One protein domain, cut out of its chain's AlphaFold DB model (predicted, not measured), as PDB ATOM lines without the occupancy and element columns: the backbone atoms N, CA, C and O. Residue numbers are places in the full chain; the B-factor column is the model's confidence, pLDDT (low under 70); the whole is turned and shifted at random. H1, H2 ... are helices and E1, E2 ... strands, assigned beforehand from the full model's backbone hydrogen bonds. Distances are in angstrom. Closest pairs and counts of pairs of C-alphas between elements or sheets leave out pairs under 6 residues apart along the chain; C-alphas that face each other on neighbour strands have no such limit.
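AT A GLANCE: This is residues 2 to 179 of the 279 residues of an uncharacterized protein of Candidatus Bathyarchaeota archaeon (UniProt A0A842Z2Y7). A small, twisted sheet of three strands, E3, E5 and E6, makes the body, with the long helix H8 and the helix H1 crossing each other to one side of it and the short helix H7 over it. The longest axis is drawn out at both ends: at one end a small head holds the strand pair E1 and E2 with H3 and H4, and at the other the chain passes through H5 into a loose arm with H6 and E4, of which residues 83 to 92 stick out. The printed part has 178 residues with eight named helices and six named strands, in the order H1 H2 E1 H3 H4 E2 E3 H5 H6 E4 H7 E5 E6 H8, and its class is mixed, helices and strands. The larger sheet has the order E3, E5, E6 and is mixed, while E1 and E2 are antiparallel. The whole is loose, with a radius of gyration of the C-alphas of 20.2 A, and spans 65 by 42 by 33 A.

IN THESE COORDINATES: In the larger sheet, E3 is residues 68 to 74, 19.2 A long, E5 is residues 128 to 135, 22.6 A, and E6 is residues 140 to 146, 19.8 A. H8, residues 153 to 173, is 29.9 A long and ends with C-alpha 173 at (-26.204, 56.286, -22.462). H1, residues 2 to 13, is 17.4 A long and begins with C-alpha 2 at (-33.894, 43.599, -29.084). H2, residues 16 to 19, leads to E1, residues 21 to 24. H3, residues 37 to 44, is 10.8 A long; H4 is residues 47 to 50 and E2 residues 55 to 58. H5 is residues 78 to 81, H6 residues 86 to 89, with C-alpha 89 at (-3.598, 30.812, -44.487), E4 residues 92 to 94 and H7 residues 100 to 103.

HOW THE PARTS SIT: E5 is the inner strand of its sheet. E3 and E5 are parallel, at 20 degrees, with N 70 and O 130 within hydrogen-bond range at 2.8 A. E5 and E6 form an antiparallel hairpin at 165 degrees, with N 133 and O 141 at 2.8 A. H7 is on the sheet at a height of 8.8 A and only just over E5, on which 3 of its 4 C-alphas fall. H1 touches H8, the C-alphas of Ser 7 and Ser 167 being closest at 4.9 A; they run opposite ways at a steep tilt of 58 degrees. H1, with residues 2 to 8, and H8, with residues 153 to 160, only graze the sheet. H2 also grazes it, its closest C-alphas to E5 being those of Trp 18 and Met 128, 6.1 A. E1 and E2 are antiparallel at 146 degrees, with N 21 and O 58 at 2.8 A, and both are apart from E3, E5 and E6. H3 and H4 are close but not clearly touching, Tyr 41 and Arg 50 having C-alphas 7.1 A apart. H5 is only just on the larger sheet, with 5 pairs of C-alphas within 10 A, and grazes it. H6 is not on that sheet, and E4 pairs with no named strand. In H1, H3 and H8 every O i to N i+4 pair is within hydrogen-bond range; the other helices are too short for one, and their one O i to N i+3 pair is within range in H2, H4, H5 and H7 but not in H6.

THE WHOLE: The C-alphas of Asp 32 and Glu 89, the two farthest apart, are 65.6 A from each other, and the outline is only just elongated. The printed part has no cut. Two links are long: E1 to H3, with 12 residues, and H7 to E5, with 24. Residues 31 to 37 stand free, as do residues 83 to 92, of which 86 to 89 belong to H6. The mean pLDDT of the printed part is 89.9, and residues 30 to 39 are under 70.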
ATOM      1  N   PRO A   2     -33.078  42.381 -29.233       89.69
ATOM      2  CA  PRO A   2     -33.894  43.599 -29.084       89.69
ATOM      3  C   PRO A   2     -33.098  44.908 -29.192       89.69
ATOM      4  O   PRO A   2     -33.520  45.826 -29.881       89.69
ATOM      5  N   HIS A   3     -31.897  44.950 -28.605       93.62
ATOM      6  CA  HIS A   3     -30.997  46.104 -28.687       93.62
ATOM      7  C   HIS A   3     -30.660  46.529 -30.128       93.62
ATOM      8  O   HIS A   3     -30.772  47.707 -30.452       93.62
ATOM      9  N   LEU A   4     -30.290  45.574 -30.992       95.06
ATOM     10  CA  LEU A   4     -29.930  45.849 -32.388       95.06
ATOM     11  C   LEU A   4     -31.120  46.400 -33.180       95.06
ATOM     12  O   LEU A   4     -30.951  47.293 -34.002       95.06
ATOM     13  N   ARG A   5     -32.333  45.911 -32.893       95.38
ATOM     14  CA  ARG A   5     -33.562  46.443 -33.489       95.38
ATOM     15  C   ARG A   5     -33.821  47.882 -33.038       95.38
ATOM     16  O   ARG A   5     -34.131  48.729 -33.868       95.38
ATOM     17  N   THR A   6     -33.657  48.182 -31.749       94.38
ATOM     18  CA  THR A   6     -33.835  49.542 -31.217       94.38
ATOM     19  C   THR A   6     -32.819  50.525 -31.801       94.38
ATOM     20  O   THR A   6     -33.195  51.621 -32.214       94.38
ATOM     21  N   SER A   7     -31.539  50.148 -31.881       95.75
ATOM     22  CA  SER A   7     -30.512  51.012 -32.477       95.75
ATOM     23  C   SER A   7     -30.696  51.182 -33.986       95.75
ATOM     24  O   SER A   7     -30.412  52.257 -34.516       95.75
ATOM     25  N   LEU A   8     -31.232  50.168 -34.675       96.69
ATOM     26  CA  LEU A   8     -31.605  50.270 -36.085       96.69
ATOM     27  C   LEU A   8     -32.717  51.303 -36.288       96.69
ATOM     28  O   LEU A   8     -32.577  52.155 -37.154       96.69
ATOM     29  N   ILE A   9     -33.769  51.284 -35.461       94.81
ATOM     30  CA  ILE A   9     -34.845  52.292 -35.507       94.81
ATOM     31  C   ILE A   9     -34.266  53.702 -35.356       94.81
ATOM     32  O   ILE A   9     -34.579  54.580 -36.155       94.81
ATOM     33  N   GLY A  10     -33.374  53.905 -34.378       93.75
ATOM     34  CA  GLY A  10     -32.681  55.184 -34.209       93.75
ATOM     35  C   GLY A  10     -31.915  55.596 -35.468       93.75
ATOM     36  O   GLY A  10     -32.044  56.724 -35.925       93.75
ATOM     37  N   THR A  11     -31.196  54.655 -36.080       96.31
ATOM     38  CA  THR A  11     -30.429  54.902 -37.310       96.31
ATOM     39  C   THR A  11     -31.330  55.274 -38.485       96.31
ATOM     40  O   THR A  11     -31.022  56.217 -39.205       96.31
ATOM     41  N   LEU A  12     -32.453  54.575 -38.668       96.00
ATOM     42  CA  LEU A  12     -33.383  54.795 -39.779       96.00
ATOM     43  C   LEU A  12     -34.061  56.169 -39.738       96.00
ATOM     44  O   LEU A  12     -34.437  56.675 -40.790       96.00
ATOM     45  N   ASN A  13     -34.130  56.830 -38.581       92.88
ATOM     46  CA  ASN A  13     -34.596  58.221 -38.511       92.88
ATOM     47  C   ASN A  13     -33.699  59.185 -39.308       92.88
ATOM     48  O   ASN A  13     -34.190  60.164 -39.859       92.88
ATOM     49  N   ALA A  14     -32.396  58.901 -39.394       94.12
ATOM     50  CA  ALA A  14     -31.439  59.659 -40.204       94.12
ATOM     51  C   ALA A  14     -31.331  59.157 -41.657       94.12
ATOM     52  O   ALA A  14     -30.588  59.712 -42.460       94.12
ATOM     53  N   TYR A  15     -32.028  58.068 -41.967       95.81
ATOM     54  CA  TYR A  15     -31.836  57.222 -43.139       95.81
ATOM     55  C   TYR A  15     -33.203  56.778 -43.686       95.81
ATOM     56  O   TYR A  15     -33.388  55.633 -44.098       95.81
ATOM     57  N   SER A  16     -34.182  57.682 -43.653       94.69
ATOM     58  CA  SER A  16     -35.594  57.388 -43.915       94.69
ATOM     59  C   SER A  16     -35.858  56.878 -45.331       94.69
ATOM     60  O   SER A  16     -36.785  56.096 -45.532       94.69
ATOM     61  N   GLN A  17     -35.004  57.213 -46.300       95.25
ATOM     62  CA  GLN A  17     -35.072  56.680 -47.661       95.25
ATOM     63  C   GLN A  17     -34.978  55.147 -47.713       95.25
ATOM     64  O   GLN A  17     -35.534  54.529 -48.616       95.25
ATOM     65  N   TRP A  18     -34.336  54.510 -46.726       96.38
ATOM     66  CA  TRP A  18     -34.266  53.050 -46.624       96.38
ATOM     67  C   TRP A  18     -35.574  52.398 -46.173       96.38
ATOM     68  O   TRP A  18     -35.725  51.186 -46.308       96.38
ATOM     69  N   CYS A  19     -36.512  53.184 -45.649       96.56
ATOM     70  CA  CYS A  19     -37.864  52.741 -45.320       96.56
ATOM     71  C   CYS A  19     -38.851  52.988 -46.468       96.56
ATOM     72  O   CYS A  19     -39.983  52.514 -46.406       96.56
ATOM     73  N   GLY A  20     -38.450  53.754 -47.484       95.12
ATOM     74  CA  GLY A  20     -39.327  54.206 -48.554       95.12
ATOM     75  C   GLY A  20     -39.691  53.132 -49.577       95.12
ATOM     76  O   GLY A  20     -39.412  51.941 -49.434       95.12
ATOM     77  N   GLN A  21     -40.307  53.596 -50.657       93.62
ATOM     78  CA  GLN A  21     -40.688  52.801 -51.814       93.62
ATOM     79  C   GLN A  21     -39.816  53.170 -53.010       93.62
ATOM     80  O   GLN A  21     -39.745  54.335 -53.403       93.62
ATOM     81  N   LEU A  22     -39.196  52.164 -53.621       93.75
ATOM     82  CA  LEU A  22     -38.455  52.329 -54.864       93.75
ATOM     83  C   LEU A  22     -39.412  52.255 -56.058       93.75
ATOM     84  O   LEU A  22     -40.100  51.250 -56.242       93.75
ATOM     85  N   LYS A  23     -39.434  53.306 -56.873       91.94
ATOM     86  CA  LYS A  23     -40.328  53.467 -58.023       91.94
ATOM     87  C   LYS A  23     -39.527  53.891 -59.251       91.94
ATOM     88  O   LYS A  23     -38.360  54.263 -59.150       91.94
ATOM     89  N   SER A  24     -40.147  53.841 -60.419       91.88
ATOM     90  CA  SER A  24     -39.602  54.482 -61.611       91.88
ATOM     91  C   SER A  24     -40.708  55.100 -62.445       91.88
ATOM     92  O   SER A  24     -41.881  54.767 -62.287       91.88
ATOM     93  N   ILE A  25     -40.323  55.970 -63.369       89.94
ATOM     94  CA  ILE A  25     -41.210  56.433 -64.426       89.94
ATOM     95  C   ILE A  25     -41.495  55.257 -65.370       89.94
ATOM     96  O   ILE A  25     -40.572  54.661 -65.922       89.94
ATOM     97  N   GLN A  26     -42.769  54.897 -65.523       85.00
ATOM     98  CA  GLN A  26     -43.213  53.700 -66.257       85.00
ATOM     99  C   GLN A  26     -43.879  54.017 -67.604       85.00
ATOM    100  O   GLN A  26     -44.306  53.109 -68.312       85.00
ATOM    101  N   PHE A  27     -43.960  55.290 -67.979       81.50
ATOM    102  CA  PHE A  27     -44.599  55.741 -69.211       81.50
ATOM    103  C   PHE A  27     -43.767  56.828 -69.895       81.50
ATOM    104  O   PHE A  27     -42.884  57.429 -69.282       81.50
ATOM    105  N   ILE A  28     -44.039  57.055 -71.179       79.81
ATOM    106  CA  ILE A  28     -43.471  58.165 -71.945       79.81
ATOM    107  C   ILE A  28     -44.471  59.313 -71.897       79.81
ATOM    108  O   ILE A  28     -45.653  59.133 -72.185       79.81
ATOM    109  N   PHE A  29     -43.986  60.491 -71.529       75.44
ATOM    110  CA  PHE A  29     -44.770  61.715 -71.531       75.44
ATOM    111  C   PHE A  29     -45.000  62.156 -72.982       75.44
ATOM    112  O   PHE A  29     -44.071  62.614 -73.642       75.44
ATOM    113  N   THR A  30     -46.224  62.001 -73.485       69.19
ATOM    114  CA  THR A  30     -46.644  62.475 -74.816       69.19
ATOM    115  C   THR A  30     -47.778  63.490 -74.676       69.19
ATOM    116  O   THR A  30     -48.401  63.589 -73.618       69.19
ATOM    117  N   ALA A  31     -48.054  64.262 -75.732       61.62
ATOM    118  CA  ALA A  31     -49.153  65.235 -75.739       61.62
ATOM    119  C   ALA A  31     -50.533  64.596 -75.460       61.62
ATOM    120  O   ALA A  31     -51.424  65.279 -74.961       61.62
ATOM    121  N   ASP A  32     -50.669  63.289 -75.715       58.56
ATOM    122  CA  ASP A  32     -51.902  62.514 -75.565       58.56
ATOM    123  C   ASP A  32     -51.976  61.723 -74.240       58.56
ATOM    124  O   ASP A  32     -52.839  60.856 -74.074       58.56
ATOM    125  N   CYS A  33     -51.082  61.989 -73.275       57.41
ATOM    126  CA  CYS A  33     -51.161  61.367 -71.953       57.41
ATOM    127  C   CYS A  33     -52.505  61.713 -71.271       57.41
ATOM    128  O   CYS A  33     -52.842  62.895 -71.164       57.41
ATOM    129  N   PRO A  34     -53.272  60.725 -70.760       54.22
ATOM    130  CA  PRO A  34     -54.522  60.994 -70.058       54.22
ATOM    131  C   PRO A  34     -54.254  61.889 -68.840       54.22
ATOM    132  O   PRO A  34     -53.522  61.505 -67.925       54.22
ATOM    133  N   GLY A  35     -54.820  63.097 -68.857       53.44
ATOM    134  CA  GLY A  35     -54.629  64.111 -67.822       53.44
ATOM    135  C   GLY A  35     -55.033  63.587 -66.444       53.44
ATOM    136  O   GLY A  35     -56.197  63.277 -66.200       53.44
ATOM    137  N   GLY A  36     -54.050  63.450 -65.557       60.22
ATOM    138  CA  GLY A  36     -54.239  63.014 -64.177       60.22
ATOM    139  C   GLY A  36     -52.909  62.667 -63.514       60.22
ATOM    140  O   GLY A  36     -52.425  63.407 -62.664       60.22
ATOM    141  N   GLU A  37     -52.274  61.569 -63.935       60.97
ATOM    142  CA  GLU A  37     -50.956  61.187 -63.406       60.97
ATOM    143  C   GLU A  37     -49.847  62.107 -63.933       60.97
ATOM    144  O   GLU A  37     -48.988  62.533 -63.162       60.97
ATOM    145  N   ASP A  38     -49.914  62.495 -65.210       64.81
ATOM    146  CA  ASP A  38     -48.959  63.403 -65.857       64.81
ATOM    147  C   ASP A  38     -48.763  64.715 -65.067       64.81
ATOM    148  O   ASP A  38     -47.634  65.112 -64.779       64.81
ATOM    149  N   GLU A  39     -49.848  65.345 -64.606       68.31
ATOM    150  CA  GLU A  39     -49.778  66.594 -63.834       68.31
ATOM    151  C   GLU A  39     -49.049  66.428 -62.493       68.31
ATOM    152  O   GLU A  39     -48.253  67.289 -62.112       68.31
ATOM    153  N   ILE A  40     -49.251  65.301 -61.798       74.94
ATOM    154  CA  ILE A  40     -48.566  65.011 -60.530       74.94
ATOM    155  C   ILE A  40     -47.062  64.865 -60.765       74.94
ATOM    156  O   ILE A  40     -46.265  65.437 -60.019       74.94
ATOM    157  N   TYR A  41     -46.649  64.128 -61.800       78.75
ATOM    158  CA  TYR A  41     -45.227  63.975 -62.111       78.75
ATOM    159  C   TYR A  41     -44.607  65.280 -62.619       78.75
ATOM    160  O   TYR A  41     -43.481  65.585 -62.236       78.75
ATOM    161  N   ARG A  42     -45.329  66.084 -63.414       77.69
ATOM    162  CA  ARG A  42     -44.886  67.422 -63.847       77.69
ATOM    163  C   ARG A  42     -44.675  68.377 -62.679       77.69
ATOM    164  O   ARG A  42     -43.738  69.167 -62.715       77.69
ATOM    165  N   PHE A  43     -45.520  68.301 -61.653       80.12
ATOM    166  CA  PHE A  43     -45.364  69.102 -60.442       80.12
ATOM    167  C   PHE A  43     -44.213  68.600 -59.559       80.12
ATOM    168  O   PHE A  43     -43.495  69.399 -58.962       80.12
ATOM    169  N   ARG A  44     -44.033  67.277 -59.459       85.62
ATOM    170  CA  ARG A  44     -43.032  66.661 -58.572       85.62
ATOM    171  C   ARG A  44     -41.620  66.622 -59.148       85.62
ATOM    172  O   ARG A  44     -40.675  66.621 -58.364       85.62
ATOM    173  N   PHE A  45     -41.466  66.536 -60.470       89.00
ATOM    174  CA  PHE A  45     -40.185  66.241 -61.105       89.00
ATOM    175  C   PHE A  45     -39.842  67.213 -62.243       89.00
ATOM    176  O   PHE A  45     -40.687  67.505 -63.100       89.00
ATOM    177  N   PRO A  46     -38.576  67.661 -62.328       89.31
ATOM    178  CA  PRO A  46     -38.100  68.437 -63.468       89.31
ATOM    179  C   PRO A  46     -38.161  67.614 -64.772       89.31
ATOM    180  O   PRO A  46     -38.208  66.382 -64.716       89.31
ATOM    181  N   PRO A  47     -38.169  68.262 -65.956       88.69
ATOM    182  CA  PRO A  47     -38.203  67.582 -67.259       88.69
ATOM    183  C   PRO A  47     -37.259  66.381 -67.390       88.69
ATOM    184  O   PRO A  47     -37.691  65.298 -67.779       88.69
ATOM    185  N   HIS A  48     -35.994  66.526 -66.991       88.75
ATOM    186  CA  HIS A  48     -35.001  65.456 -67.126       88.75
ATOM    187  C   HIS A  48     -35.289  64.221 -66.255       88.75
ATOM    188  O   HIS A  48     -35.003  63.100 -66.671       88.75
ATOM    189  N   ALA A  49     -35.897  64.404 -65.078       90.19
ATOM    190  CA  ALA A  49     -36.227  63.323 -64.146       90.19
ATOM    191  C   ALA A  49     -37.534  62.591 -64.511       90.19
ATOM    192  O   ALA A  49     -37.894  61.593 -63.887       90.19
ATOM    193  N   ARG A  50     -38.248  63.064 -65.541       89.62
ATOM    194  CA  ARG A  50     -39.484  62.464 -66.070       89.62
ATOM    195  C   ARG A  50     -39.238  61.457 -67.198       89.62
ATOM    196  O   ARG A  50     -40.178  60.985 -67.823       89.62
ATOM    197  N   ARG A  51     -37.988  61.102 -67.495       87.00
ATOM    198  CA  ARG A  51     -37.669  60.141 -68.562       87.00
ATOM    199  C   ARG A  51     -38.108  58.729 -68.173       87.00
ATOM    200  O   ARG A  51     -37.946  58.331 -67.020       87.00
ATOM    201  N   PHE A  52     -38.627  57.960 -69.133       87.50
ATOM    202  CA  PHE A  52     -38.986  56.557 -68.912       87.50
ATOM    203  C   PHE A  52     -37.811  55.784 -68.295       87.50
ATOM    204  O   PHE A  52     -36.664  55.928 -68.714       87.50
ATOM    205  N   GLY A  53     -38.099  54.969 -67.282       88.69
ATOM    206  CA  GLY A  53     -37.098  54.196 -66.552       88.69
ATOM    207  C   GLY A  53     -36.323  54.985 -65.494       88.69
ATOM    208  O   GLY A  53     -35.610  54.361 -64.710       88.69
ATOM    209  N   CYS A  54     -36.484  56.313 -65.403       90.69
ATOM    210  CA  CYS A  54     -35.864  57.097 -64.337       90.69
ATOM    211  C   CYS A  54     -36.375  56.614 -62.975       90.69
ATOM    212  O   CYS A  54     -37.582  56.565 -62.730       90.69
ATOM    213  N   VAL A  55     -35.449  56.208 -62.108       92.81
ATOM    214  CA  VAL A  55     -35.737  55.626 -60.793       92.81
ATOM    215  C   VAL A  55     -35.800  56.733 -59.748       92.81
ATOM    216  O   VAL A  55     -34.993  57.656 -59.768       92.81
ATOM    217  N   TYR A  56     -36.732  56.622 -58.808       92.06
ATOM    218  CA  TYR A  56     -36.844  57.525 -57.668       92.06
ATOM    219  C   TYR A  56     -37.295  56.773 -56.414       92.06
ATOM    220  O   TYR A  56     -37.792  55.645 -56.480       92.06
ATOM    221  N   VAL A  57     -37.117  57.405 -55.257       92.56
ATOM    222  CA  VAL A  57     -37.583  56.886 -53.970       92.56
ATOM    223  C   VAL A  57     -38.619  57.831 -53.374       92.56
ATOM    224  O   VAL A  57     -38.452  59.047 -53.386       92.56
ATOM    225  N   ASP A  58     -39.703  57.256 -52.870       91.81
ATOM    226  CA  ASP A  58     -40.777  57.952 -52.160       91.81
ATOM    227  C   ASP A  58     -40.695  57.535 -50.689       91.81
ATOM    228  O   ASP A  58     -40.759  56.341 -50.396       91.81
ATOM    229  N   PHE A  59     -40.468  58.472 -49.769       94.44
ATOM    230  CA  PHE A  59     -40.194  58.164 -48.361       94.44
ATOM    231  C   PHE A  59     -40.674  59.275 -47.426       94.44
ATOM    232  O   PHE A  59     -40.949  60.395 -47.856       94.44
ATOM    233  N   GLY A  60     -40.758  58.972 -46.130       91.88
ATOM    234  CA  GLY A  60     -41.281  59.883 -45.112       91.88
ATOM    235  C   GLY A  60     -42.809  59.896 -45.050       91.88
ATOM    236  O   GLY A  60     -43.401  60.848 -44.537       91.88
ATOM    237  N   THR A  61     -43.462  58.862 -45.575       88.94
ATOM    238  CA  THR A  61     -44.919  58.756 -45.648       88.94
ATOM    239  C   THR A  61     -45.442  57.656 -44.725       88.94
ATOM    240  O   THR A  61     -44.713  56.782 -44.265       88.94
ATOM    241  N   ARG A  62     -46.759  57.634 -44.485       89.56
ATOM    242  CA  ARG A  62     -47.403  56.512 -43.774       89.56
ATOM    243  C   ARG A  62     -47.417  55.205 -44.577       89.56
ATOM    244  O   ARG A  62     -47.817  54.184 -44.034       89.56
ATOM    245  N   GLN A  63     -47.043  55.255 -45.855       88.62
ATOM    246  CA  GLN A  63     -47.007  54.111 -46.766       88.62
ATOM    247  C   GLN A  63     -45.584  53.566 -46.938       88.62
ATOM    248  O   GLN A  63     -45.352  52.716 -47.797       88.62
ATOM    249  N   ASP A  64     -44.617  54.076 -46.178       93.12
ATOM    250  CA  ASP A  64     -43.248  53.576 -46.186       93.12
ATOM    251  C   ASP A  64     -43.247  52.074 -45.855       93.12
ATOM    252  O   ASP A  64     -43.834  51.645 -44.859       93.12
ATOM    253  N   ALA A  65     -42.601  51.268 -46.703       93.38
ATOM    254  CA  ALA A  65     -42.534  49.812 -46.553       93.38
ATOM    255  C   ALA A  65     -41.751  49.392 -45.296       93.38
ATOM    256  O   ALA A  65     -41.933  48.293 -44.770       93.38
ATOM    257  N   GLY A  66     -40.877  50.275 -44.808       95.25
ATOM    258  CA  GLY A  66     -39.954  49.994 -43.723       95.25
ATOM    259  C   GLY A  66     -38.786  49.109 -44.159       95.25
ATOM    260  O   GLY A  66     -38.560  48.844 -45.341       95.25
ATOM    261  N   VAL A  67     -38.026  48.663 -43.162       96.88
ATOM    262  CA  VAL A  67     -36.921  47.717 -43.324       96.88
ATOM    263  C   VAL A  67     -37.336  46.394 -42.708       96.88
ATOM    264  O   VAL A  67     -37.742  46.351 -41.543       96.88
ATOM    265  N   GLU A  68     -37.200  45.305 -43.459       96.69
ATOM    266  CA  GLU A  68     -37.423  43.981 -42.890       96.69
ATOM    267  C   GLU A  68     -36.257  43.616 -41.963       96.69
ATOM    268  O   GLU A  68     -35.089  43.711 -42.343       96.69
ATOM    269  N   PHE A  69     -36.571  43.203 -40.735       97.56
ATOM    270  CA  PHE A  69     -35.580  42.804 -39.740       97.56
ATOM    271  C   PHE A  69     -35.825  41.363 -39.296       97.56
ATOM    272  O   PHE A  69     -36.777  41.079 -38.567       97.56
ATOM    273  N   ILE A  70     -34.936  40.468 -39.711       97.62
ATOM    274  CA  ILE A  70     -35.010  39.028 -39.475       97.62
ATOM    275  C   ILE A  70     -34.030  38.650 -38.366       97.62
ATOM    276  O   ILE A  70     -32.859  39.034 -38.382       97.62
ATOM    277  N   THR A  71     -34.493  37.850 -37.410       97.38
ATOM    278  CA  THR A  71     -33.632  37.195 -36.418       97.38
ATOM    279  C   THR A  71     -33.603  35.700 -36.684       97.38
ATOM    280  O   THR A  71     -34.664  35.088 -36.789       97.38
ATOM    281  N   ALA A  72     -32.411  35.121 -36.751       96.94
ATOM    282  CA  ALA A  72     -32.208  33.699 -36.997       96.94
ATOM    283  C   ALA A  72     -31.163  33.113 -36.036       96.94
ATOM    284  O   ALA A  72     -30.420  33.846 -35.373       96.94
ATOM    285  N   GLU A  73     -31.083  31.789 -35.989       97.25
ATOM    286  CA  GLU A  73     -30.034  31.041 -35.295       97.25
ATOM    287  C   GLU A  73     -29.412  30.035 -36.273       97.25
ATOM    288  O   GLU A  73     -30.105  29.524 -37.153       97.25
ATOM    289  N   SER A  74     -28.112  29.771 -36.141       96.56
ATOM    290  CA  SER A  74     -27.397  28.742 -36.903       96.56
ATOM    291  C   SER A  74     -26.575  27.859 -35.958       96.56
ATOM    292  O   SER A  74     -25.980  28.388 -35.011       96.56
ATOM    293  N   PRO A  75     -26.508  26.534 -36.203       96.31
ATOM    294  CA  PRO A  75     -25.594  25.647 -35.487       96.31
ATOM    295  C   PRO A  75     -24.116  25.894 -35.833       96.31
ATOM    296  O   PRO A  75     -23.251  25.403 -35.110       96.31
ATOM    297  N   ASP A  76     -23.820  26.641 -36.900       95.12
ATOM    298  CA  ASP A  76     -22.449  26.951 -37.308       95.12
ATOM    299  C   ASP A  76     -21.715  27.769 -36.232       95.12
ATOM    300  O   ASP A  76     -22.314  28.582 -35.511       95.12
ATOM    301  N   VAL A  77     -20.394  27.607 -36.157       95.12
ATOM    302  CA  VAL A  77     -19.516  28.472 -35.358       95.12
ATOM    303  C   VAL A  77     -18.754  29.446 -36.255       95.12
ATOM    304  O   VAL A  77     -18.546  29.203 -37.439       95.12
ATOM    305  N   LEU A  78     -18.332  30.580 -35.688       94.12
ATOM    306  CA  LEU A  78     -17.625  31.622 -36.441       94.12
ATOM    307  C   LEU A  78     -16.365  31.094 -37.141       94.12
ATOM    308  O   LEU A  78     -16.106  31.496 -38.268       94.12
ATOM    309  N   ASP A  79     -15.617  30.204 -36.490       93.00
ATOM    310  CA  ASP A  79     -14.346  29.692 -37.015       93.00
ATOM    311  C   ASP A  79     -14.537  28.814 -38.267       93.00
ATOM    312  O   ASP A  79     -13.727  28.879 -39.187       93.00
ATOM    313  N   ASP A  80     -15.670  28.105 -38.373       90.94
ATOM    314  CA  ASP A  80     -16.036  27.328 -39.570       90.94
ATOM    315  C   ASP A  80     -16.408  28.237 -40.756       90.94
ATOM    316  O   ASP A  80     -16.235  27.877 -41.921       90.94
ATOM    317  N   ILE A  81     -16.944  29.428 -40.468       91.19
ATOM    318  CA  ILE A  81     -17.413  30.384 -41.481       91.19
ATOM    319  C   ILE A  81     -16.271  31.296 -41.940       91.19
ATOM    320  O   ILE A  81     -16.123  31.576 -43.131       91.19
ATOM    321  N   TYR A  82     -15.504  31.827 -40.992       91.19
ATOM    322  CA  TYR A  82     -14.427  32.779 -41.224       91.19
ATOM    323  C   TYR A  82     -13.341  32.588 -40.150       91.19
ATOM    324  O   TYR A  82     -13.378  33.266 -39.116       91.19
ATOM    325  N   PRO A  83     -12.374  31.679 -40.378       90.38
ATOM    326  CA  PRO A  83     -11.362  31.365 -39.380       90.38
ATOM    327  C   PRO A  83     -10.438  32.555 -39.125       90.38
ATOM    328  O   PRO A  83     -10.137  33.344 -40.029       90.38
ATOM    329  N   GLN A  84      -9.946  32.686 -37.893       89.38
ATOM    330  CA  GLN A  84      -9.139  33.842 -37.473       89.38
ATOM    331  C   GLN A  84      -7.876  34.042 -38.339       89.38
ATOM    332  O   GLN A  84      -7.501  35.179 -38.632       89.38
ATOM    333  N   GLY A  85      -7.248  32.949 -38.786       90.38
ATOM    334  CA  GLY A  85      -6.050  32.943 -39.635       90.38
ATOM    335  C   GLY A  85      -6.308  33.116 -41.137       90.38
ATOM    336  O   GLY A  85      -5.353  33.142 -41.915       90.38
ATOM    337  N   ARG A  86      -7.571  33.263 -41.579       91.19
ATOM    338  CA  ARG A  86      -7.953  33.185 -43.004       91.19
ATOM    339  C   ARG A  86      -7.152  34.121 -43.908       91.19
ATOM    340  O   ARG A  86      -6.811  33.746 -45.024       91.19
ATOM    341  N   THR A  87      -6.850  35.338 -43.456       92.31
ATOM    342  CA  THR A  87      -6.069  36.327 -44.227       92.31
ATOM    343  C   THR A  87      -4.685  35.830 -44.618       92.31
ATOM    344  O   THR A  87      -4.218  36.191 -45.694       92.31
ATOM    345  N   VAL A  88      -4.060  35.012 -43.771       91.62
ATOM    346  CA  VAL A  88      -2.694  34.508 -43.946       91.62
ATOM    347  C   VAL A  88      -2.703  33.113 -44.566       91.62
ATOM    348  O   VAL A  88      -1.959  32.854 -45.505       91.62
ATOM    349  N   GLU A  89      -3.563  32.222 -44.075       91.81
ATOM    350  CA  GLU A  89      -3.598  30.812 -44.487       91.81
ATOM    351  C   GLU A  89      -4.345  30.594 -45.809       91.81
ATOM    352  O   GLU A  89      -4.026  29.683 -46.570       91.81
ATOM    353  N   GLN A  90      -5.346  31.431 -46.094       91.62
ATOM    354  CA  GLN A  90      -6.198  31.340 -47.283       91.62
ATOM    355  C   GLN A  90      -6.396  32.731 -47.912       91.62
ATOM    356  O   GLN A  90      -7.516  33.263 -47.929       91.62
ATOM    357  N   PRO A  91      -5.325  33.364 -48.431       92.12
ATOM    358  CA  PRO A  91      -5.412  34.696 -49.033       92.12
ATOM    359  C   PRO A  91      -6.327  34.716 -50.266       92.12
ATOM    360  O   PRO A  91      -6.970  35.730 -50.529       92.12
ATOM    361  N   LEU A  92      -6.449  33.586 -50.972       94.00
ATOM    362  CA  LEU A  92      -7.451  33.342 -52.007       94.00
ATOM    363  C   LEU A  92      -8.584  32.498 -51.425       94.00
ATOM    364  O   LEU A  92      -8.498  31.274 -51.364       94.00
ATOM    365  N   TRP A  93      -9.657  33.154 -50.999       91.88
ATOM    366  CA  TRP A  93     -10.751  32.484 -50.306       91.88
ATOM    367  C   TRP A  93     -11.928  32.214 -51.244       91.88
ATOM    368  O   TRP A  93     -12.574  33.148 -51.725       91.88
ATOM    369  N   ASN A  94     -12.213  30.935 -51.509       90.44
ATOM    370  CA  ASN A  94     -13.335  30.526 -52.351       90.44
ATOM    371  C   ASN A  94     -14.660  30.665 -51.590       90.44
ATOM    372  O   ASN A  94     -14.978  29.865 -50.709       90.44
ATOM    373  N   ARG A  95     -15.494  31.630 -51.988       87.69
ATOM    374  CA  ARG A  95     -16.782  31.902 -51.331       87.69
ATOM    375  C   ARG A  95     -17.820  30.794 -51.520       87.69
ATOM    376  O   ARG A  95     -18.849  30.835 -50.855       87.69
ATOM    377  N   HIS A  96     -17.592  29.826 -52.410       85.88
ATOM    378  CA  HIS A  96     -18.479  28.669 -52.577       85.88
ATOM    379  C   HIS A  96     -18.274  27.585 -51.516       85.88
ATOM    380  O   HIS A  96     -19.150  26.745 -51.347       85.88
ATOM    381  N   GLN A  97     -17.138  27.594 -50.813       86.31
ATOM    382  CA  GLN A  97     -16.827  26.593 -49.787       86.31
ATOM    383  C   GLN A  97     -17.486  26.898 -48.438       86.31
ATOM    384  O   GLN A  97     -17.496  26.042 -47.563       86.31
ATOM    385  N   VAL A  98     -18.056  28.095 -48.278       86.75
ATOM    386  CA  VAL A  98     -18.702  28.543 -47.043       86.75
ATOM    387  C   VAL A  98     -20.162  28.889 -47.339       86.75
ATOM    388  O   VAL A  98     -20.432  29.574 -48.332       86.75
ATOM    389  N   PRO A  99     -21.127  28.469 -46.500       88.06
ATOM    390  CA  PRO A  99     -22.553  28.643 -46.766       88.06
ATOM    391  C   PRO A  99     -23.042  30.084 -46.531       88.06
ATOM    392  O   PRO A  99     -24.119  30.290 -45.993       88.06
ATOM    393  N   LEU A 100     -22.317  31.117 -46.985       89.62
ATOM    394  CA  LEU A 100     -22.626  32.530 -46.703       89.62
ATOM    395  C   LEU A 100     -24.060  32.947 -47.075       89.62
ATOM    396  O   LEU A 100     -24.613  33.869 -46.482       89.62
ATOM    397  N   ARG A 101     -24.672  32.261 -48.048       90.81
ATOM    398  CA  ARG A 101     -26.054  32.508 -48.481       90.81
ATOM    399  C   ARG A 101     -27.094  32.236 -47.394       90.81
ATOM    400  O   ARG A 101     -28.138  32.872 -47.441       90.81
ATOM    401  N   THR A 102     -26.833  31.343 -46.437       92.31
ATOM    402  CA  THR A 102     -27.780  31.031 -45.347       92.31
ATOM    403  C   THR A 102     -27.947  32.200 -44.375       92.31
ATOM    404  O   THR A 102     -28.978  32.318 -43.715       92.31
ATOM    405  N   PHE A 103     -26.962  33.100 -44.323       95.06
ATOM    406  CA  PHE A 103     -26.993  34.288 -43.474       95.06
ATOM    407  C   PHE A 103     -27.647  35.500 -44.148       95.06
ATOM    408  O   PHE A 103     -27.880  36.500 -43.473       95.06
ATOM    409  N   ILE A 104     -27.921  35.442 -45.457       95.25
ATOM    410  CA  ILE A 104     -28.498  36.551 -46.229       95.25
ATOM    411  C   ILE A 104     -30.031  36.440 -46.218       95.25
ATOM    412  O   ILE A 104     -30.547  35.359 -46.508       95.25
ATOM    413  N   PRO A 105     -30.770  37.547 -45.995       95.75
ATOM    414  CA  PRO A 105     -32.225  37.556 -46.112       95.75
ATOM    415  C   PRO A 105     -32.718  36.978 -47.451       95.75
ATOM    416  O   PRO A 105     -32.318  37.426 -48.536       95.75
ATOM    417  N   ALA A 106     -33.644  36.019 -47.384       94.81
ATOM    418  CA  ALA A 106     -34.332  35.456 -48.553       94.81
ATOM    419  C   ALA A 106     -35.443  36.374 -49.110       94.81
ATOM    420  O   ALA A 106     -36.181  35.976 -50.009       94.81
ATOM    421  N   THR A 107     -35.537  37.600 -48.598       94.19
ATOM    422  CA  THR A 107     -36.541  38.616 -48.914       94.19
ATOM    423  C   THR A 107     -36.657  38.907 -50.408       94.19
ATOM    424  O   THR A 107     -35.653  39.125 -51.100       94.19
ATOM    425  N   ASP A 108     -37.897  38.968 -50.905       92.88
ATOM    426  CA  ASP A 108     -38.204  39.458 -52.250       92.88
ATOM    427  C   ASP A 108     -38.179  40.999 -52.246       92.88
ATOM    428  O   ASP A 108     -39.129  41.659 -51.828       92.88
ATOM    429  N   MET A 109     -37.053  41.566 -52.680       94.44
ATOM    430  CA  MET A 109     -36.777  43.008 -52.641       94.44
ATOM    431  C   MET A 109     -37.607  43.806 -53.658       94.44
ATOM    432  O   MET A 109     -38.011  43.293 -54.707       94.44
ATOM    433  N   ALA A 110     -37.804  45.098 -53.381       94.00
ATOM    434  CA  ALA A 110     -38.408  46.031 -54.331       94.00
ATOM    435  C   ALA A 110     -37.607  46.120 -55.647       94.00
ATOM    436  O   ALA A 110     -36.374  46.088 -55.651       94.00
ATOM    437  N   SER A 111     -38.317  46.273 -56.769       92.12
ATOM    438  CA  SER A 111     -37.731  46.475 -58.097       92.12
ATOM    439  C   SER A 111     -38.430  47.628 -58.808       92.12
ATOM    440  O   SER A 111     -39.623  47.545 -59.084       92.12
ATOM    441  N   ALA A 112     -37.677  48.690 -59.106       90.00
ATOM    442  CA  ALA A 112     -38.206  49.921 -59.697       90.00
ATOM    443  C   ALA A 112     -38.840  49.682 -61.077       90.00
ATOM    444  O   ALA A 112     -39.953  50.120 -61.343       90.00
ATOM    445  N   LEU A 113     -38.128  48.941 -61.934       85.50
ATOM    446  CA  LEU A 113     -38.492  48.697 -63.334       85.50
ATOM    447  C   LEU A 113     -39.470  47.529 -63.509       85.50
ATOM    448  O   LEU A 113     -39.921  47.242 -64.614       85.50
ATOM    449  N   SER A 114     -39.768  46.799 -62.439       84.81
ATOM    450  CA  SER A 114     -40.735  45.701 -62.441       84.81
ATOM    451  C   SER A 114     -41.505  45.724 -61.124       84.81
ATOM    452  O   SER A 114     -41.344  44.811 -60.303       84.81
ATOM    453  N   PRO A 115     -42.293  46.795 -60.892       82.00
ATOM    454  CA  PRO A 115     -43.015  46.964 -59.647       82.00
ATOM    455  C   PRO A 115     -43.998  45.807 -59.498       82.00
ATOM    456  O   PRO A 115     -44.788  45.514 -60.396       82.00
ATOM    457  N   LYS A 116     -43.918  45.113 -58.364       81.94
ATOM    458  CA  LYS A 116     -44.926  44.124 -57.982       81.94
ATOM    459  C   LYS A 116     -45.919  44.807 -57.039       81.94
ATOM    460  O   LYS A 116     -45.480  45.644 -56.246       81.94
ATOM    461  N   PRO A 117     -47.218  44.471 -57.114       81.19
ATOM    462  CA  PRO A 117     -48.183  44.962 -56.143       81.19
ATOM    463  C   PRO A 117     -47.796  44.513 -54.730       81.19
ATOM    464  O   PRO A 117     -46.960  43.617 -54.554       81.19
ATOM    465  N   ALA A 118     -48.416  45.149 -53.738       84.00
ATOM    466  CA  ALA A 118     -48.394  44.641 -52.375       84.00
ATOM    467  C   ALA A 118     -48.871  43.181 -52.344       84.00
ATOM    468  O   ALA A 118     -49.640  42.758 -53.213       84.00
ATOM    469  N   ASP A 119     -48.402  42.419 -51.360       84.06
ATOM    470  CA  ASP A 119     -48.932  41.077 -51.131       84.06
ATOM    471  C   ASP A 119     -50.401  41.115 -50.665       84.06
ATOM    472  O   ASP A 119     -50.983  42.185 -50.462       84.06
ATOM    473  N   ASP A 120     -51.012  39.942 -50.483       82.75
ATOM    474  CA  ASP A 120     -52.409  39.820 -50.038       82.75
ATOM    475  C   ASP A 120     -52.673  40.513 -48.682       82.75
ATOM    476  O   ASP A 120     -53.819  40.824 -48.352       82.75
ATOM    477  N   GLY A 121     -51.622  40.777 -47.896       81.44
ATOM    478  CA  GLY A 121     -51.668  41.508 -46.631       81.44
ATOM    479  C   GLY A 121     -51.480  43.022 -46.768       81.44
ATOM    480  O   GLY A 121     -51.471  43.724 -45.756       81.44
ATOM    481  N   GLY A 122     -51.322  43.542 -47.987       83.00
ATOM    482  CA  GLY A 122     -51.039  44.951 -48.241       83.00
ATOM    483  C   GLY A 122     -49.599  45.358 -47.915       83.00
ATOM    484  O   GLY A 122     -49.305  46.554 -47.867       83.00
ATOM    485  N   VAL A 123     -48.692  44.399 -47.701       83.94
ATOM    486  CA  VAL A 123     -47.290  44.675 -47.385       83.94
ATOM    487  C   VAL A 123     -46.524  44.943 -48.674       83.94
ATOM    488  O   VAL A 123     -46.515  44.152 -49.621       83.94
ATOM    489  N   LEU A 124     -45.869  46.100 -48.710       90.88
ATOM    490  CA  LEU A 124     -44.977  46.474 -49.794       90.88
ATOM    491  C   LEU A 124     -43.611  45.830 -49.602       90.88
ATOM    492  O   LEU A 124     -43.128  45.644 -48.486       90.88
ATOM    493  N   LYS A 125     -42.951  45.542 -50.717       93.81
ATOM    494  CA  LYS A 125     -41.597  45.000 -50.688       93.81
ATOM    495  C   LYS A 125     -40.606  46.036 -50.171       93.81
ATOM    496  O   LYS A 125     -40.613  47.164 -50.674       93.81
ATOM    497  N   PRO A 126     -39.709  45.664 -49.251       95.62
ATOM    498  CA  PRO A 126     -38.755  46.606 -48.704       95.62
ATOM    499  C   PRO A 126     -37.628  46.896 -49.700       95.62
ATOM    500  O   PRO A 126     -37.276  46.074 -50.557       95.62
ATOM    501  N   VAL A 127     -37.010  48.068 -49.549       96.06
ATOM    502  CA  VAL A 127     -35.766  48.429 -50.252       96.06
ATOM    503  C   VAL A 127     -34.518  47.953 -49.504       96.06
ATOM    504  O   VAL A 127     -33.454  47.825 -50.111       96.06
ATOM    505  N   MET A 128     -34.651  47.626 -48.213       97.38
ATOM    506  CA  MET A 128     -33.622  46.997 -47.385       97.38
ATOM    507  C   MET A 128     -34.218  45.878 -46.521       97.38
ATOM    508  O   MET A 128     -35.247  46.053 -45.873       97.38
ATOM    509  N   ALA A 129     -33.515  44.753 -46.455       97.75
ATOM    510  CA  ALA A 129     -33.746  43.697 -45.481       97.75
ATOM    511  C   ALA A 129     -32.448  43.399 -44.726       97.75
ATOM    512  O   ALA A 129     -31.370  43.349 -45.323       97.75
ATOM    513  N   ILE A 130     -32.544  43.198 -43.417       98.06
ATOM    514  CA  ILE A 130     -31.420  42.874 -42.542       98.06
ATOM    515  C   ILE A 130     -31.720  41.561 -41.834       98.06
ATOM    516  O   ILE A 130     -32.777  41.408 -41.227       98.06
ATOM    517  N   GLN A 131     -30.763  40.637 -41.848       98.00
ATOM    518  CA  GLN A 131     -30.809  39.421 -41.046       98.00
ATOM    519  C   GLN A 131     -29.680  39.438 -40.026       98.00
ATOM    520  O   GLN A 131     -28.513  39.632 -40.370       98.00
ATOM    521  N   VAL A 132     -30.035  39.203 -38.766       97.75
ATOM    522  CA  VAL A 132     -29.089  38.963 -37.681       97.75
ATOM    523  C   VAL A 132     -29.198  37.502 -37.269       97.75
ATOM    524  O   VAL A 132     -30.213  37.076 -36.717       97.75
ATOM    525  N   THR A 133     -28.140  36.738 -37.525       97.62
ATOM    526  CA  THR A 133     -28.073  35.306 -37.219       97.62
ATOM    527  C   THR A 133     -27.154  35.078 -36.030       97.62
ATOM    528  O   THR A 133     -25.979  35.433 -36.091       97.62
ATOM    529  N   LYS A 134     -27.665  34.495 -34.945       97.50
ATOM    530  CA  LYS A 134     -26.854  34.065 -33.800       97.50
ATOM    531  C   LYS A 134     -26.199  32.716 -34.110       97.50
ATOM    532  O   LYS A 134     -26.876  31.806 -34.570       97.50
ATOM    533  N   LEU A 135     -24.905  32.600 -33.845       96.81
ATOM    534  CA  LEU A 135     -24.109  31.388 -34.054       96.81
ATOM    535  C   LEU A 135     -23.994  30.578 -32.755       96.81
ATOM    536  O   LEU A 135     -24.127  31.135 -31.658       96.81
ATOM    537  N   ALA A 136     -23.690  29.281 -32.859       97.19
ATOM    538  CA  ALA A 136     -23.619  28.377 -31.706       97.19
ATOM    539  C   ALA A 136     -22.552  28.788 -30.674       97.19
ATOM    540  O   ALA A 136     -22.748  28.620 -29.471       97.19
ATOM    541  N   CYS A 137     -21.456  29.410 -31.121       96.31
ATOM    542  CA  CYS A 137     -20.388  29.920 -30.254       96.31
ATOM    543  C   CYS A 137     -20.699  31.279 -29.590       96.31
ATOM    544  O   CYS A 137     -19.834  31.859 -28.938       96.31
ATOM    545  N   GLY A 138     -21.907  31.826 -29.769       95.12
ATOM    546  CA  GLY A 138     -22.319  33.121 -29.214       95.12
ATOM    547  C   GLY A 138     -21.965  34.336 -30.079       95.12
ATOM    548  O   GLY A 138     -22.444  35.436 -29.799       95.12
ATOM    549  N   ALA A 139     -21.193  34.146 -31.153       95.00
ATOM    550  CA  ALA A 139     -21.000  35.153 -32.192       95.00
ATOM    551  C   ALA A 139     -22.302  35.404 -32.981       95.00
ATOM    552  O   ALA A 139     -23.303  34.702 -32.824       95.00
ATOM    553  N   PHE A 140     -22.299  36.414 -33.850       94.62
ATOM    554  CA  PHE A 140     -23.422  36.689 -34.739       94.62
ATOM    555  C   PHE A 140     -22.945  37.153 -36.117       94.62
ATOM    556  O   PHE A 140     -21.926  37.831 -36.238       94.62
ATOM    557  N   ALA A 141     -23.718  36.814 -37.145       95.38
ATOM    558  CA  ALA A 141     -23.581  37.336 -38.498       95.38
ATOM    559  C   ALA A 141     -24.681  38.375 -38.757       95.38
ATOM    560  O   ALA A 141     -25.845  38.143 -38.424       95.38
ATOM    561  N   ILE A 142     -24.319  39.510 -39.355       96.19
ATOM    562  CA  ILE A 142     -25.267  40.526 -39.825       96.19
ATOM    563  C   ILE A 142     -25.132  40.616 -41.337       96.19
ATOM    564  O   ILE A 142     -24.052  40.922 -41.841       96.19
ATOM    565  N   ALA A 143     -26.225  40.383 -42.052       96.38
ATOM    566  CA  ALA A 143     -26.287  40.558 -43.493       96.38
ATOM    567  C   ALA A 143     -27.349  41.592 -43.850       96.38
ATOM    568  O   ALA A 143     -28.440  41.596 -43.281       96.38
ATOM    569  N   ALA A 144     -27.030  42.443 -44.822       96.19
ATOM    570  CA  ALA A 144     -27.966  43.382 -45.414       96.19
ATOM    571  C   ALA A 144     -28.164  43.032 -46.889       96.19
ATOM    572  O   ALA A 144     -27.203  42.793 -47.623       96.19
ATOM    573  N   ARG A 145     -29.421  43.023 -47.320       95.94
ATOM    574  CA  ARG A 145     -29.829  42.918 -48.716       95.94
ATOM    575  C   ARG A 145     -30.514  44.222 -49.094       95.94
ATOM    576  O   ARG A 145     -31.440  44.639 -48.409       95.94
ATOM    577  N   ILE A 146     -30.048  44.863 -50.160       95.56
ATOM    578  CA  ILE A 146     -30.542  46.176 -50.584       95.56
ATOM    579  C   ILE A 146     -30.942  46.175 -52.056       95.56
ATOM    580  O   ILE A 146     -30.373  45.439 -52.865       95.56
ATOM    581  N   ALA A 147     -31.902  47.024 -52.407       94.31
ATOM    582  CA  ALA A 147     -32.172  47.361 -53.793       94.31
ATOM    583  C   ALA A 147     -31.050  48.274 -54.319       94.31
ATOM    584  O   ALA A 147     -30.933  49.431 -53.919       94.31
ATOM    585  N   HIS A 148     -30.222  47.741 -55.220       89.62
ATOM    586  CA  HIS A 148     -29.007  48.403 -55.708       89.62
ATOM    587  C   HIS A 148     -29.212  49.811 -56.319       89.62
ATOM    588  O   HIS A 148     -28.304  50.628 -56.179       89.62
ATOM    589  N   PRO A 149     -30.352  50.158 -56.959       91.31
ATOM    590  CA  PRO A 149     -30.559  51.523 -57.454       91.31
ATOM    591  C   PRO A 149     -30.571  52.604 -56.366       91.31
ATOM    592  O   PRO A 149     -30.354  53.766 -56.679       91.31
ATOM    593  N   LEU A 150     -30.839  52.245 -55.104       90.50
ATOM    594  CA  LEU A 150     -30.929  53.220 -54.015       90.50
ATOM    595  C   LEU A 150     -29.560  53.591 -53.435       90.50
ATOM    596  O   LEU A 150     -29.390  54.700 -52.932       90.50
ATOM    597  N   ALA A 151     -28.601  52.663 -53.448       90.81
ATOM    598  CA  ALA A 151     -27.299  52.906 -52.850       90.81
ATOM    599  C   ALA A 151     -26.235  51.923 -53.338       90.81
ATOM    600  O   ALA A 151     -26.508  50.764 -53.655       90.81
ATOM    601  N   ASP A 152     -24.997  52.402 -53.319       91.69
ATOM    602  CA  ASP A 152     -23.803  51.612 -53.560       91.69
ATOM    603  C   ASP A 152     -23.236  51.022 -52.254       91.69
ATOM    604  O   ASP A 152     -23.764  51.202 -51.147       91.69
ATOM    605  N   ILE A 153     -22.113  50.311 -52.379       90.88
ATOM    606  CA  ILE A 153     -21.435  49.707 -51.231       90.88
ATOM    607  C   ILE A 153     -20.927  50.757 -50.235       90.88
ATOM    608  O   ILE A 153     -20.975  50.523 -49.027       90.88
ATOM    609  N   SER A 154     -20.490  51.927 -50.707       92.56
ATOM    610  CA  SER A 154     -20.006  53.020 -49.859       92.56
ATOM    611  C   SER A 154     -21.121  53.548 -48.957       92.56
ATOM    612  O   SER A 154     -20.937  53.710 -47.747       92.56
ATOM    613  N   SER A 155     -22.306  53.754 -49.530       92.94
ATOM    614  CA  SER A 155     -23.504  54.201 -48.820       92.94
ATOM    615  C   SER A 155     -23.939  53.183 -47.766       92.94
ATOM    616  O   SER A 155     -24.199  53.557 -46.619       92.94
ATOM    617  N   LEU A 156     -23.938  51.891 -48.118       95.06
ATOM    618  CA  LEU A 156     -24.251  50.805 -47.186       95.06
ATOM    619  C   LEU A 156     -23.240  50.731 -46.032       95.06
ATOM    620  O   LEU A 156     -23.634  50.611 -44.872       95.06
ATOM    621  N   VAL A 157     -21.939  50.846 -46.315       95.62
ATOM    622  CA  VAL A 157     -20.891  50.840 -45.281       95.62
ATOM    623  C   VAL A 157     -21.058  52.016 -44.320       95.62
ATOM    624  O   VAL A 157     -20.932  51.834 -43.108       95.62
ATOM    625  N   ASN A 158     -21.369  53.211 -44.825       96.00
ATOM    626  CA  ASN A 158     -21.622  54.377 -43.976       96.00
ATOM    627  C   ASN A 158     -22.862  54.187 -43.096       96.00
ATOM    628  O   ASN A 158     -22.802  54.468 -41.898       96.00
ATOM    629  N   PHE A 159     -23.944  53.638 -43.650       97.19
ATOM    630  CA  PHE A 159     -25.129  53.264 -42.880       97.19
ATOM    631  C   PHE A 159     -24.785  52.287 -41.743       97.19
ATOM    632  O   PHE A 159     -25.110  52.552 -40.587       97.19
ATOM    633  N   VAL A 160     -24.052  51.204 -42.030       97.06
ATOM    634  CA  VAL A 160     -23.656  50.209 -41.016       97.06
ATOM    635  C   VAL A 160     -22.737  50.816 -39.951       97.06
ATOM    636  O   VAL A 160     -22.896  50.526 -38.766       97.06
ATOM    637  N   LYS A 161     -21.802  51.699 -40.329       97.06
ATOM    638  CA  LYS A 161     -20.945  52.421 -39.372       97.06
ATOM    639  C   LYS A 161     -21.760  53.307 -38.431       97.06
ATOM    640  O   LYS A 161     -21.513  53.305 -37.224       97.06
ATOM    641  N   HIS A 162     -22.730  54.045 -38.965       97.38
ATOM    642  CA  HIS A 162     -23.632  54.864 -38.160       97.38
ATOM    643  C   HIS A 162     -24.525  54.013 -37.258       97.38
ATOM    644  O   HIS A 162     -24.655  54.332 -36.076       97.38
ATOM    645  N   TRP A 163     -25.041  52.888 -37.758       97.38
ATOM    646  CA  TRP A 163     -25.798  51.946 -36.940       97.38
ATOM    647  C   TRP A 163     -24.962  51.398 -35.783       97.38
ATOM    648  O   TRP A 163     -25.393  51.448 -34.631       97.38
ATOM    649  N   ALA A 164     -23.730  50.963 -36.048       96.50
ATOM    650  CA  ALA A 164     -22.814  50.489 -35.016       96.50
ATOM    651  C   ALA A 164     -22.482  51.577 -33.977       96.50
ATOM    652  O   ALA A 164     -22.408  51.280 -32.781       96.50
ATOM    653  N   ARG A 165     -22.311  52.837 -34.409       96.06
ATOM    654  CA  ARG A 165     -22.119  53.988 -33.510       96.06
ATOM    655  C   ARG A 165     -23.321  54.167 -32.584       96.06
ATOM    656  O   ARG A 165     -23.137  54.125 -31.370       96.06
ATOM    657  N   ILE A 166     -24.524  54.285 -33.149       95.81
ATOM    658  CA  ILE A 166     -25.770  54.464 -32.390       95.81
ATOM    659  C   ILE A 166     -25.986  53.287 -31.437       95.81
ATOM    660  O   ILE A 166     -26.337  53.487 -30.277       95.81
ATOM    661  N   SER A 167     -25.731  52.055 -31.883       95.31
ATOM    662  CA  SER A 167     -25.839  50.862 -31.039       95.31
ATOM    663  C   SER A 167     -24.927  50.957 -29.816       95.31
ATOM    664  O   SER A 167     -25.390  50.795 -28.689       95.31
ATOM    665  N   ARG A 168     -23.647  51.294 -30.017       95.31
ATOM    666  CA  ARG A 168     -22.677  51.451 -28.926       95.31
ATOM    667  C   ARG A 168     -23.069  52.573 -27.964       95.31
ATOM    668  O   ARG A 168     -23.034  52.363 -26.757       95.31
ATOM    669  N   GLU A 169     -23.458  53.733 -28.480       93.81
ATOM    670  CA  GLU A 169     -23.863  54.886 -27.663       93.81
ATOM    671  C   GLU A 169     -25.155  54.610 -26.883       93.81
ATOM    672  O   GLU A 169     -25.289  55.019 -25.735       93.81
ATOM    673  N   THR A 170     -26.070  53.816 -27.441       92.31
ATOM    674  CA  THR A 170     -27.286  53.393 -26.730       92.31
ATOM    675  C   THR A 170     -26.950  52.505 -25.532       92.31
ATOM    676  O   THR A 170     -27.605  52.609 -24.498       92.31
ATOM    677  N   LEU A 171     -25.927  51.644 -25.638       91.81
ATOM    678  CA  LEU A 171     -25.475  50.817 -24.510       91.81
ATOM    679  C   LEU A 171     -24.831  51.647 -23.397       91.81
ATOM    680  O   LEU A 171     -24.960  51.280 -22.233       91.81
ATOM    681  N   THR A 172     -24.143  52.741 -23.731       89.75
ATOM    682  CA  THR A 172     -23.465  53.584 -22.733       89.75
ATOM    683  C   THR A 172     -24.385  54.636 -22.116       89.75
ATOM    684  O   THR A 172     -24.248  54.935 -20.935       89.75
ATOM    685  N   GLN A 173     -25.325  55.187 -22.886       86.31
ATOM    686  CA  GLN A 173     -26.204  56.286 -22.462       86.31
ATOM    687  C   GLN A 173     -27.621  55.837 -22.068       86.31
ATOM    688  O   GLN A 173     -28.426  56.651 -21.620       86.31
ATOM    689  N   GLY A 174     -27.959  54.560 -22.262       80.69
ATOM    690  CA  GLY A 174     -29.228  53.957 -21.839       80.69
ATOM    691  C   GLY A 174     -30.462  54.313 -22.680       80.69
ATOM    692  O   GLY A 174     -31.499  53.678 -22.504       80.69
ATOM    693  N   SER A 175     -30.389  55.281 -23.603       84.25
ATOM    694  CA  SER A 175     -31.510  55.666 -24.476       84.25
ATOM    695  C   SER A 175     -31.041  56.222 -25.820       84.25
ATOM    696  O   SER A 175     -30.108  57.019 -25.875       84.25
ATOM    697  N   ILE A 176     -31.751  55.866 -26.900       85.50
ATOM    698  CA  ILE A 176     -31.519  56.412 -28.250       85.50
ATOM    699  C   ILE A 176     -31.833  57.911 -28.353       85.50
ATOM    700  O   ILE A 176     -31.351  58.575 -29.264       85.50
ATOM    701  N   GLN A 177     -32.652  58.442 -27.437       82.62
ATOM    702  CA  GLN A 177     -33.085  59.844 -27.447       82.62
ATOM    703  C   GLN A 177     -31.960  60.809 -27.058       82.62
ATOM    704  O   GLN A 177     -32.027  61.985 -27.398       82.62
ATOM    705  N   ASN A 178     -30.928  60.309 -26.377       82.12
ATOM    706  CA  ASN A 178     -29.796  61.107 -25.904       82.12
ATOM    707  C   ASN A 178     -28.635  61.146 -26.913       82.12
ATOM    708  O   ASN A 178     -27.600  61.746 -26.638       82.12
ATOM    709  N   ILE A 179     -28.798  60.495 -28.070       87.88
ATOM    710  CA  ILE A 179     -27.741  60.297 -29.059       87.88
ATOM    711  C   ILE A 179     -27.878  61.299 -30.202       87.88
ATOM    712  O   ILE A 179     -28.931  61.387 -30.842       87.88
TER     713      ILE A 179